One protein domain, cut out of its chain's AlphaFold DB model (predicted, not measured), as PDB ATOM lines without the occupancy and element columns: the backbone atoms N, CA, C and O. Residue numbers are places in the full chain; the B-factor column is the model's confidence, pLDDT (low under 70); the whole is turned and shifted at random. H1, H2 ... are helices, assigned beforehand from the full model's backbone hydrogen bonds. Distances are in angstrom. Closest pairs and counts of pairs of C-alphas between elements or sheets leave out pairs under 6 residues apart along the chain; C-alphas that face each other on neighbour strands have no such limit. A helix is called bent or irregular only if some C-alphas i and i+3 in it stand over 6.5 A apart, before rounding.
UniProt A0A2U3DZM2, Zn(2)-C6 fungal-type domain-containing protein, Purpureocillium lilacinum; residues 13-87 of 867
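This is residues 13 to 87 of the 867 residues of the protein "Zn(2)-C6 fungal-type domain-containing protein" of Purpureocillium lilacinum (UniProt A0A2U3DZM2). Look first for one long straight helix, H3, with a small knot of loops and two very short helices, H1 and H2, beside its first half; residues 70 to 87, the last part of H3, stick out from this body as a free arm. The link from H2 to H3 makes a wide loop before the long helix starts. The printed part has 75 residues with three named helices, in the order H1, H2, H3, and no named strand; its class is all helix. The whole is loose, with a radius of gyration of the C-alphas of 16.5 A, and spans 55 by 28 by 14 A, only just flat.

Begin with H3, residues 52 to 87, the longest helix, which touches no helix. Near it you find H1, residues 13 to 16: the two are close but not clearly touching, with 2 pairs of C-alphas within 8 A, the closest being those of Leu 16 and Ala 58, 6.9 A apart. From H1 go on to H2, residues 29 to 32; these two only just touch, with 3 pairs of C-alphas within 8 A, and their closest C-alphas, those of Cys 14 and Cys 31, are 7.3 A apart. H2 and H3 are apart. Along the backbone of H3, every pair of O of residue i and N of residue i+4 is within hydrogen-bond range. H1 and H2 are too short for such a pair; of O of residue i and N of residue i+3, H1 has 1 pair, within range, and H2 has 1 pair, not within range.

Find C-alpha 52 at (-166.505, 193.727, 108.575); from there H3 runs 36 residues and 53.0 A to C-alpha 87 at (-130.972, 226.363, 86.664). It is not bent. Go back to C-alpha 13 at (-150.496, 193.009, 106.952), where H1 begins; its four residues measure 5.1 A from first to last C-alpha. H2 begins at Ser 29 and ends at Ala 32, 5.0 A from first to last C-alpha.

The C-alphas farthest apart are those of Pro 43, in the link before H3, and Gln 87, at 55.7 A. Without residues 70 to 87, which stand free, the body has 57 residues, spans 28 by 26 by 14 A and has a radius of gyration of 11.1 A. Both links are long: residues 17 to 28 between H1 and H2, and residues 33 to 51 between H2 and H3. The printed part has no cut. The mean pLDDT of the printed part is 77.7; look for values under 70 at residue 72 and residues 74 to 87, in H3.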
ATOM      1  N   THR A  13    -150.308 191.899 107.906       90.50
ATOM      2  CA  THR A  13    -150.496 193.009 106.952       90.50
ATOM      3  C   THR A  13    -150.237 192.578 105.505       90.50
ATOM      4  O   THR A  13    -151.045 192.849 104.615       90.50
ATOM      5  N   CYS A  14    -149.139 191.863 105.228       90.56
ATOM      6  CA  CYS A  14    -148.847 191.354 103.883       90.56
ATOM      7  C   CYS A  14    -149.878 190.313 103.431       90.56
ATOM      8  O   CYS A  14    -150.253 190.298 102.256       90.56
ATOM      9  N   ARG A  15    -150.387 189.484 104.354       87.56
ATOM     10  CA  ARG A  15    -151.473 188.532 104.068       87.56
ATOM     11  C   ARG A  15    -152.789 189.234 103.758       87.56
ATOM     12  O   ARG A  15    -153.467 188.818 102.824       87.56
ATOM     13  N   LEU A  16    -153.140 190.278 104.511       88.44
ATOM     14  CA  LEU A  16    -154.328 191.098 104.260       88.44
ATOM     15  C   LEU A  16    -154.247 191.773 102.880       88.44
ATOM     16  O   LEU A  16    -155.169 191.671 102.078       88.44
ATOM     17  N   ARG A  17    -153.081 192.330 102.537       87.56
ATOM     18  CA  ARG A  17    -152.807 192.982 101.240       87.56
ATOM     19  C   ARG A  17    -152.517 192.011 100.084       87.56
ATOM     20  O   ARG A  17    -152.266 192.455  98.965       87.56
ATOM     21  N   ARG A  18    -152.497 190.696 100.339       85.75
ATOM     22  CA  ARG A  18    -152.146 189.632  99.375       85.75
ATOM     23  C   ARG A  18    -150.796 189.864  98.664       85.75
ATOM     24  O   ARG A  18    -150.660 189.586  97.473       85.75
ATOM     25  N   LYS A  19    -149.786 190.367  99.384       86.00
ATOM     26  CA  LYS A  19    -148.411 190.582  98.882       86.00
ATOM     27  C   LYS A  19    -147.428 189.600  99.523       86.00
ATOM     28  O   LYS A  19    -147.611 189.192 100.667       86.00
ATOM     29  N   LYS A  20    -146.371 189.228  98.788       85.25
ATOM     30  CA  LYS A  20    -145.301 188.367  99.316       85.25
ATOM     31  C   LYS A  20    -144.569 189.113 100.437       85.25
ATOM     32  O   LYS A  20    -144.166 190.258 100.252       85.25
ATOM     33  N   CYS A  21    -144.442 188.487 101.600       87.25
ATOM     34  CA  CYS A  21    -143.708 189.054 102.725       87.25
ATOM     35  C   CYS A  21    -142.212 188.742 102.583       87.25
ATOM     36  O   CYS A  21    -141.856 187.717 102.006       87.25
ATOM     37  N   SER A  22    -141.362 189.627 103.093       84.44
ATOM     38  CA  SER A  22    -139.905 189.460 103.127       84.44
ATOM     39  C   SER A  22    -139.394 188.744 104.382       84.44
ATOM     40  O   SER A  22    -138.212 188.452 104.449       84.44
ATOM     41  N   GLU A  23    -140.268 188.463 105.355       83.75
ATOM     42  CA  GLU A  23    -139.979 187.655 106.562       83.75
ATOM     43  C   GLU A  23    -138.861 188.185 107.497       83.75
ATOM     44  O   GLU A  23    -138.571 187.558 108.505       83.75
ATOM     45  N   GLY A  24    -138.315 189.384 107.257       75.88
ATOM     46  CA  GLY A  24    -137.240 190.004 108.054       75.88
ATOM     47  C   GLY A  24    -137.648 190.685 109.372       75.88
ATOM     48  O   GLY A  24    -137.046 191.694 109.719       75.88
ATOM     49  N   GLY A  25    -138.667 190.182 110.079       74.12
ATOM     50  CA  GLY A  25    -139.139 190.736 111.365       74.12
ATOM     51  C   GLY A  25    -140.148 191.897 111.243       74.12
ATOM     52  O   GLY A  25    -140.334 192.434 110.150       74.12
ATOM     53  N   PRO A  26    -140.922 192.227 112.299       79.81
ATOM     54  CA  PRO A  26    -141.828 193.376 112.300       79.81
ATOM     55  C   PRO A  26    -141.081 194.693 112.621       79.81
ATOM     56  O   PRO A  26    -140.433 194.753 113.658       79.81
ATOM     57  N   PRO A  27    -141.205 195.756 111.800       83.50
ATOM     58  CA  PRO A  27    -141.947 195.815 110.545       83.50
ATOM     59  C   PRO A  27    -141.187 195.150 109.391       83.50
ATOM     60  O   PRO A  27    -139.999 195.377 109.192       83.50
ATOM     61  N   CYS A  28    -141.891 194.370 108.561       89.38
ATOM     62  CA  CYS A  28    -141.227 193.723 107.427       89.38
ATOM     63  C   CYS A  28    -140.885 194.762 106.354       89.38
ATOM     64  O   CYS A  28    -141.645 195.719 106.160       89.38
ATOM     65  N   SER A  29    -139.810 194.543 105.592       86.19
ATOM     66  CA  SER A  29    -139.326 195.527 104.609       86.19
ATOM     67  C   SER A  29    -140.383 195.968 103.584       86.19
ATOM     68  O   SER A  29    -140.408 197.126 103.185       86.19
ATOM     69  N   ASN A  30    -141.338 195.102 103.219       86.19
ATOM     70  CA  ASN A  30    -142.446 195.455 102.316       86.19
ATOM     71  C   ASN A  30    -143.538 196.337 102.950       86.19
ATOM     72  O   ASN A  30    -144.264 197.031 102.231       86.19
ATOM     73  N   CYS A  31    -143.716 196.272 104.271       90.69
ATOM     74  CA  CYS A  31    -144.614 197.174 104.994       90.69
ATOM     75  C   CYS A  31    -143.912 198.506 105.279       90.69
ATOM     76  O   CYS A  31    -144.498 199.551 105.003       90.69
ATOM     77  N   ALA A  32    -142.636 198.457 105.682       89.06
ATOM     78  CA  ALA A  32    -141.794 199.633 105.893       89.06
ATOM     79  C   ALA A  32    -141.665 200.489 104.619       89.06
ATOM     80  O   ALA A  32    -142.002 201.665 104.631       89.06
ATOM     81  N   ALA A  33    -141.321 199.884 103.476       84.06
ATOM     82  CA  ALA A  33    -141.166 200.598 102.201       84.06
ATOM     83  C   ALA A  33    -142.461 201.237 101.659       84.06
ATOM     84  O   ALA A  33    -142.432 202.003 100.697       84.06
ATOM     85  N   ARG A  34    -143.622 200.878 102.216       81.00
ATOM     86  CA  ARG A  34    -144.937 201.392 101.803       81.00
ATOM     87  C   ARG A  34    -145.574 202.292 102.858       81.00
ATOM     88  O   ARG A  34    -146.705 202.708 102.630       81.00
ATOM     89  N   GLY A  35    -144.887 202.545 103.974       83.62
ATOM     90  CA  GLY A  35    -145.404 203.354 105.072       83.62
ATOM     91  C   GLY A  35    -146.691 202.799 105.685       83.62
ATOM     92  O   GLY A  35    -147.559 203.575 106.063       83.62
ATOM     93  N   VAL A  36    -146.858 201.470 105.730       88.81
ATOM     94  CA  VAL A  36    -148.056 200.833 106.307       88.81
ATOM     95  C   VAL A  36    -147.733 200.039 107.560       88.81
ATOM     96  O   VAL A  36    -146.697 199.372 107.636       88.81
ATOM     97  N   PHE A  37    -148.665 200.037 108.509       89.06
ATOM     98  CA  PHE A  37    -148.511 199.332 109.777       89.06
ATOM     99  C   PHE A  37    -148.354 197.812 109.589       89.06
ATOM    100  O   PHE A  37    -149.142 197.156 108.899       89.06
ATOM    101  N   CYS A  38    -147.321 197.227 110.205       91.88
ATOM    102  CA  CYS A  38    -147.019 195.799 110.126       91.88
ATOM    103  C   CYS A  38    -147.539 195.067 111.370       91.88
ATOM    104  O   CYS A  38    -146.898 195.090 112.410       91.88
ATOM    105  N   HIS A  39    -148.626 194.312 111.231       87.19
ATOM    106  CA  HIS A  39    -149.245 193.508 112.296       87.19
ATOM    107  C   HIS A  39    -148.418 192.282 112.744       87.19
ATOM    108  O   HIS A  39    -148.934 191.386 113.405       87.19
ATOM    109  N   GLY A  40    -147.155 192.195 112.324       86.56
ATOM    110  CA  GLY A  40    -146.239 191.131 112.717       86.56
ATOM    111  C   GLY A  40    -146.644 189.717 112.299       86.56
ATOM    112  O   GLY A  40    -147.451 189.500 111.386       86.56
ATOM    113  N   TYR A  41    -145.986 188.756 112.940       86.00
ATOM    114  CA  TYR A  41    -146.063 187.317 112.698       86.00
ATOM    115  C   TYR A  41    -146.603 186.646 113.963       86.00
ATOM    116  O   TYR A  41    -146.299 187.107 115.057       86.00
ATOM    117  N   GLY A  42    -147.392 185.574 113.843       80.12
ATOM    118  CA  GLY A  42    -147.923 184.870 115.018       80.12
ATOM    119  C   GLY A  42    -149.359 184.369 114.838       80.12
ATOM    120  O   GLY A  42    -149.774 184.156 113.693       80.12
ATOM    121  N   PRO A  43    -150.116 184.157 115.935       80.31
ATOM    122  CA  PRO A  43    -151.482 183.641 115.885       80.31
ATOM    123  C   PRO A  43    -152.423 184.582 115.126       80.31
ATOM    124  O   PRO A  43    -152.147 185.769 114.953       80.31
ATOM    125  N   LYS A  44    -153.527 184.021 114.617       82.25
ATOM    126  CA  LYS A  44    -154.507 184.741 113.795       82.25
ATOM    127  C   LYS A  44    -155.148 185.880 114.612       82.25
ATOM    128  O   LYS A  44    -155.816 185.571 115.595       82.25
ATOM    129  N   PRO A  45    -155.007 187.155 114.203       85.12
ATOM    130  CA  PRO A  45    -155.623 188.277 114.898       85.12
ATOM    131  C   PRO A  45    -157.147 188.191 114.842       85.12
ATOM    132  O   PRO A  45    -157.702 187.734 113.836       85.12
ATOM    133  N   ALA A  46    -157.812 188.683 115.889       79.06
ATOM    134  CA  ALA A  46    -159.271 188.667 116.010       79.06
ATOM    135  C   ALA A  46    -159.977 189.388 114.846       79.06
ATOM    136  O   ALA A  46    -161.005 188.921 114.368       79.06
ATOM    137  N   TRP A  47    -159.371 190.456 114.316       85.88
ATOM    138  CA  TRP A  47    -159.900 191.225 113.184       85.88
ATOM    139  C   TRP A  47    -159.799 190.505 111.832       85.88
ATOM    140  O   TRP A  47    -160.365 190.965 110.848       85.88
ATOM    141  N   LYS A  48    -159.082 189.376 111.728       81.25
ATOM    142  CA  LYS A  48    -158.947 188.621 110.470       81.25
ATOM    143  C   LYS A  48    -160.103 187.637 110.278       81.25
ATOM    144  O   LYS A  48    -159.913 186.439 110.052       81.25
ATOM    145  N   ASP A  49    -161.315 188.129 110.434       82.88
ATOM    146  CA  ASP A  49    -162.561 187.370 110.509       82.88
ATOM    147  C   ASP A  49    -163.197 187.076 109.136       82.88
ATOM    148  O   ASP A  49    -164.178 186.339 109.074       82.88
ATOM    149  N   ARG A  50    -162.618 187.571 108.027       75.00
ATOM    150  CA  ARG A  50    -163.238 187.622 106.685       75.00
ATOM    151  C   ARG A  50    -164.572 188.380 106.655       75.00
ATOM    152  O   ARG A  50    -165.353 188.186 105.724       75.00
ATOM    153  N   GLY A  51    -164.816 189.230 107.648       83.81
ATOM    154  CA  GLY A  51    -166.032 190.013 107.821       83.81
ATOM    155  C   GLY A  51    -165.758 191.514 107.795       83.81
ATOM    156  O   GLY A  51    -164.838 191.987 107.120       83.81
ATOM    157  N   ALA A  52    -166.578 192.269 108.524       79.00
ATOM    158  CA  ALA A  52    -166.505 193.727 108.575       79.00
ATOM    159  C   ALA A  52    -165.182 194.233 109.180       79.00
ATOM    160  O   ALA A  52    -164.647 195.240 108.719       79.00
ATOM    161  N   MET A  53    -164.609 193.513 110.153       73.94
ATOM    162  CA  MET A  53    -163.355 193.923 110.791       73.94
ATOM    163  C   MET A  53    -162.154 193.777 109.849       73.94
ATOM    164  O   MET A  53    -161.300 194.663 109.810       73.94
ATOM    165  N   GLU A  54    -162.108 192.725 109.020       86.69
ATOM    166  CA  GLU A  54    -161.048 192.581 108.009       86.69
ATOM    167  C   GLU A  54    -161.140 193.673 106.921       86.69
ATOM    168  O   GLU A  54    -160.110 194.133 106.420       86.69
ATOM    169  N   GLN A  55    -162.355 194.118 106.572       82.12
ATOM    170  CA  GLN A  55    -162.578 195.201 105.606       82.12
ATOM    171  C   GLN A  55    -162.185 196.573 106.163       82.12
ATOM    172  O   GLN A  55    -161.513 197.340 105.470       82.12
ATOM    173  N   GLU A  56    -162.549 196.866 107.411       86.19
ATOM    174  CA  GLU A  56    -162.191 198.126 108.066       86.19
ATOM    175  C   GLU A  56    -160.672 198.252 108.231       86.19
ATOM    176  O   GLU A  56    -160.083 199.290 107.925       86.19
ATOM    177  N   GLU A  57    -159.997 197.163 108.598       86.75
ATOM    178  CA  GLU A  57    -158.540 197.166 108.718       86.75
ATOM    179  C   GLU A  57    -157.848 197.307 107.349       86.75
ATOM    180  O   GLU A  57    -156.841 198.005 107.210       86.75
ATOM    181  N   ALA A  58    -158.422 196.732 106.285       86.38
ATOM    182  CA  ALA A  58    -157.946 196.968 104.922       86.38
ATOM    183  C   ALA A  58    -158.125 198.437 104.492       86.38
ATOM    184  O   ALA A  58    -157.235 198.990 103.838       86.38
ATOM    185  N   ARG A  59    -159.229 199.084 104.890       87.00
ATOM    186  CA  ARG A  59    -159.507 200.504 104.618       87.00
ATOM    187  C   ARG A  59    -158.486 201.416 105.299       87.00
ATOM    188  O   ARG A  59    -157.936 202.300 104.641       87.00
ATOM    189  N   LYS A  60    -158.152 201.156 106.567       87.25
ATOM    190  CA  LYS A  60    -157.108 201.895 107.302       87.25
ATOM    191  C   LYS A  60    -155.742 201.793 106.626       87.25
ATOM    192  O   LYS A  60    -155.070 202.804 106.434       87.25
ATOM    193  N   LEU A  61    -155.347 200.593 106.195       88.75
ATOM    194  CA  LEU A  61    -154.075 200.403 105.492       88.75
ATOM    195  C   LEU A  61    -154.040 201.124 104.135       88.75
ATOM    196  O   LEU A  61    -152.989 201.626 103.742       88.75
ATOM    197  N   LEU A  62    -155.164 201.203 103.414       83.25
ATOM    198  CA  LEU A  62    -155.254 201.966 102.163       83.25
ATOM    199  C   LEU A  62    -155.136 203.481 102.398       83.25
ATOM    200  O   LEU A  62    -154.451 204.155 101.627       83.25
ATOM    201  N   ALA A  63    -155.725 204.004 103.478       84.69
ATOM    202  CA  ALA A  63    -155.584 205.409 103.864       84.69
ATOM    203  C   ALA A  63    -154.124 205.771 104.198       84.69
ATOM    204  O   ALA A  63    -153.615 206.780 103.710       84.69
ATOM    205  N   GLN A  64    -153.412 204.899 104.924       85.44
ATOM    206  CA  GLN A  64    -151.978 205.067 105.208       85.44
ATOM    207  C   GLN A  64    -151.129 205.089 103.925       85.44
ATOM    208  O   GLN A  64    -150.237 205.925 103.774       85.44
ATOM    209  N   MET A  65    -151.435 204.217 102.952       79.81
ATOM    210  CA  MET A  65    -150.732 204.194 101.660       79.81
ATOM    211  C   MET A  65    -150.956 205.473 100.844       79.81
ATOM    212  O   MET A  65    -150.023 205.952 100.202       79.81
ATOM    213  N   SER A  66    -152.176 206.014 100.870       78.38
ATOM    214  CA  SER A  66    -152.537 207.282 100.222       78.38
ATOM    215  C   SER A  66    -151.740 208.456 100.804       78.38
ATOM    216  O   SER A  66    -151.082 209.187 100.061       78.38
ATOM    217  N   GLN A  67    -151.702 208.572 102.135       76.06
ATOM    218  CA  GLN A  67    -150.981 209.638 102.841       76.06
ATOM    219  C   GLN A  67    -149.466 209.579 102.595       76.06
ATOM    220  O   GLN A  67    -148.849 210.593 102.263       76.06
ATOM    221  N   HIS A  68    -148.865 208.387 102.667       76.00
ATOM    222  CA  HIS A  68    -147.433 208.210 102.409       76.00
ATOM    223  C   HIS A  68    -147.058 208.552 100.955       76.00
ATOM    224  O   HIS A  68    -146.000 209.122 100.687       76.00
ATOM    225  N   GLN A  69    -147.933 208.247  99.990       72.94
ATOM    226  CA  GLN A  69    -147.692 208.549  98.579       72.94
ATOM    227  C   GLN A  69    -147.908 210.037  98.245       72.94
ATOM    228  O   GLN A  69    -147.183 210.574  97.407       72.94
ATOM    229  N   GLY A  70    -148.824 210.720  98.941       74.50
ATOM    230  CA  GLY A  70    -148.977 212.179  98.886       74.50
ATOM    231  C   GLY A  70    -147.746 212.921  99.415       74.50
ATOM    232  O   GLY A  70    -147.239 213.817  98.742       74.50
ATOM    233  N   SER A  71    -147.199 212.477 100.551       70.94
ATOM    234  CA  SER A  71    -145.978 213.046 101.146       70.94
ATOM    235  C   SER A  71    -144.750 212.888 100.234       70.94
ATOM    236  O   SER A  71    -144.054 213.860  99.937       70.94
ATOM    237  N   LEU A  72    -144.535 211.698  99.655       67.88
ATOM    238  CA  LEU A  72    -143.440 211.468  98.699       67.88
ATOM    239  C   LEU A  72    -143.587 212.267  97.393       67.88
ATOM    240  O   LEU A  72    -142.586 212.684  96.805       67.88
ATOM    241  N   ASN A  73    -144.817 212.486  96.922       70.38
ATOM    242  CA  ASN A  73    -145.072 213.326  95.753       70.38
ATOM    243  C   ASN A  73    -144.837 214.814  96.059       70.38
ATOM    244  O   ASN A  73    -144.291 215.512  95.206       70.38
ATOM    245  N   GLY A  74    -145.159 215.273  97.274       69.44
ATOM    246  CA  GLY A  74    -144.829 216.618  97.761       69.44
ATOM    247  C   GLY A  74    -143.320 216.858  97.828       69.44
ATOM    248  O   GLY A  74    -142.824 217.835  97.273       69.44
ATOM    249  N   LEU A  75    -142.565 215.903  98.381       64.19
ATOM    250  CA  LEU A  75    -141.096 215.955  98.429       64.19
ATOM    251  C   LEU A  75    -140.464 215.970  97.026       64.19
ATOM    252  O   LEU A  75    -139.515 216.709  96.771       64.19
ATOM    253  N   ARG A  76    -141.016 215.209  96.071       59.91
ATOM    254  CA  ARG A  76    -140.570 215.239  94.665       59.91
ATOM    255  C   ARG A  76    -140.947 216.532  93.938       59.91
ATOM    256  O   ARG A  76    -140.201 216.961  93.060       59.91
ATOM    257  N   ALA A  77    -142.076 217.156  94.277       59.72
ATOM    258  CA  ALA A  77    -142.467 218.460  93.742       59.72
ATOM    259  C   ALA A  77    -141.567 219.587  94.283       59.72
ATOM    260  O   ALA A  77    -141.132 220.437  93.501       59.72
ATOM    261  N   ALA A  78    -141.206 219.531  95.571       59.31
ATOM    262  CA  ALA A  78    -140.245 220.430  96.215       59.31
ATOM    263  C   ALA A  78    -138.829 220.287  95.618       59.31
ATOM    264  O   ALA A  78    -138.182 221.276  95.284       59.31
ATOM    265  N   ALA A  79    -138.381 219.052  95.362       59.31
ATOM    266  CA  ALA A  79    -137.097 218.787  94.704       59.31
ATOM    267  C   ALA A  79    -137.044 219.282  93.240       59.31
ATOM    268  O   ALA A  79    -135.988 219.649  92.728       59.31
ATOM    269  N   ARG A  80    -138.188 219.320  92.541       52.41
ATOM    270  CA  ARG A  80    -138.278 219.883  91.180       52.41
ATOM    271  C   ARG A  80    -138.265 221.413  91.176       52.41
ATOM    272  O   ARG A  80    -137.739 222.000  90.234       52.41
ATOM    273  N   THR A  81    -138.808 222.060  92.207       56.09
ATOM    274  CA  THR A  81    -138.786 223.528  92.349       56.09
ATOM    275  C   THR A  81    -137.395 224.037  92.722       56.09
ATOM    276  O   THR A  81    -136.956 225.042  92.163       56.09
ATOM    277  N   THR A  82    -136.648 223.310  93.559       54.78
ATOM    278  CA  THR A  82    -135.244 223.631  93.868       54.78
ATOM    279  C   THR A  82    -134.324 223.447  92.659       54.78
ATOM    280  O   THR A  82    -133.496 224.316  92.396       54.78
ATOM    281  N   HIS A  83    -134.524 222.408  91.840       48.00
ATOM    282  CA  HIS A  83    -133.739 222.210  90.612       48.00
ATOM    283  C   HIS A  83    -134.007 223.288  89.540       48.00
ATOM    284  O   HIS A  83    -133.095 223.698  88.824       48.00
ATOM    285  N   ARG A  84    -135.244 223.804  89.443       41.88
ATOM    286  CA  ARG A  84    -135.602 224.905  88.522       41.88
ATOM    287  C   ARG A  84    -135.051 226.263  88.987       41.88
ATOM    288  O   ARG A  84    -134.703 227.098  88.154       41.88
ATOM    289  N   ARG A  85    -134.935 226.464  90.308       41.66
ATOM    290  CA  ARG A  85    -134.300 227.643  90.928       41.66
ATOM    291  C   ARG A  85    -132.770 227.611  90.800       41.66
ATOM    292  O   ARG A  85    -132.162 228.654  90.621       41.66
ATOM    293  N   ALA A  86    -132.157 226.425  90.794       45.56
ATOM    294  CA  ALA A  86    -130.724 226.263  90.532       45.56
ATOM    295  C   ALA A  86    -130.347 226.514  89.056       45.56
ATOM    296  O   ALA A  86    -129.313 227.110  88.782       45.56
ATOM    297  N   GLN A  87    -131.207 226.133  88.102       44.22
ATOM    298  CA  GLN A  87    -130.972 226.363  86.664       44.22
ATOM    299  C   GLN A  87    -131.187 227.816  86.209       44.22
ATOM    300  O   GLN A  87    -130.690 228.203  85.156       44.22
TER     301      GLN A  87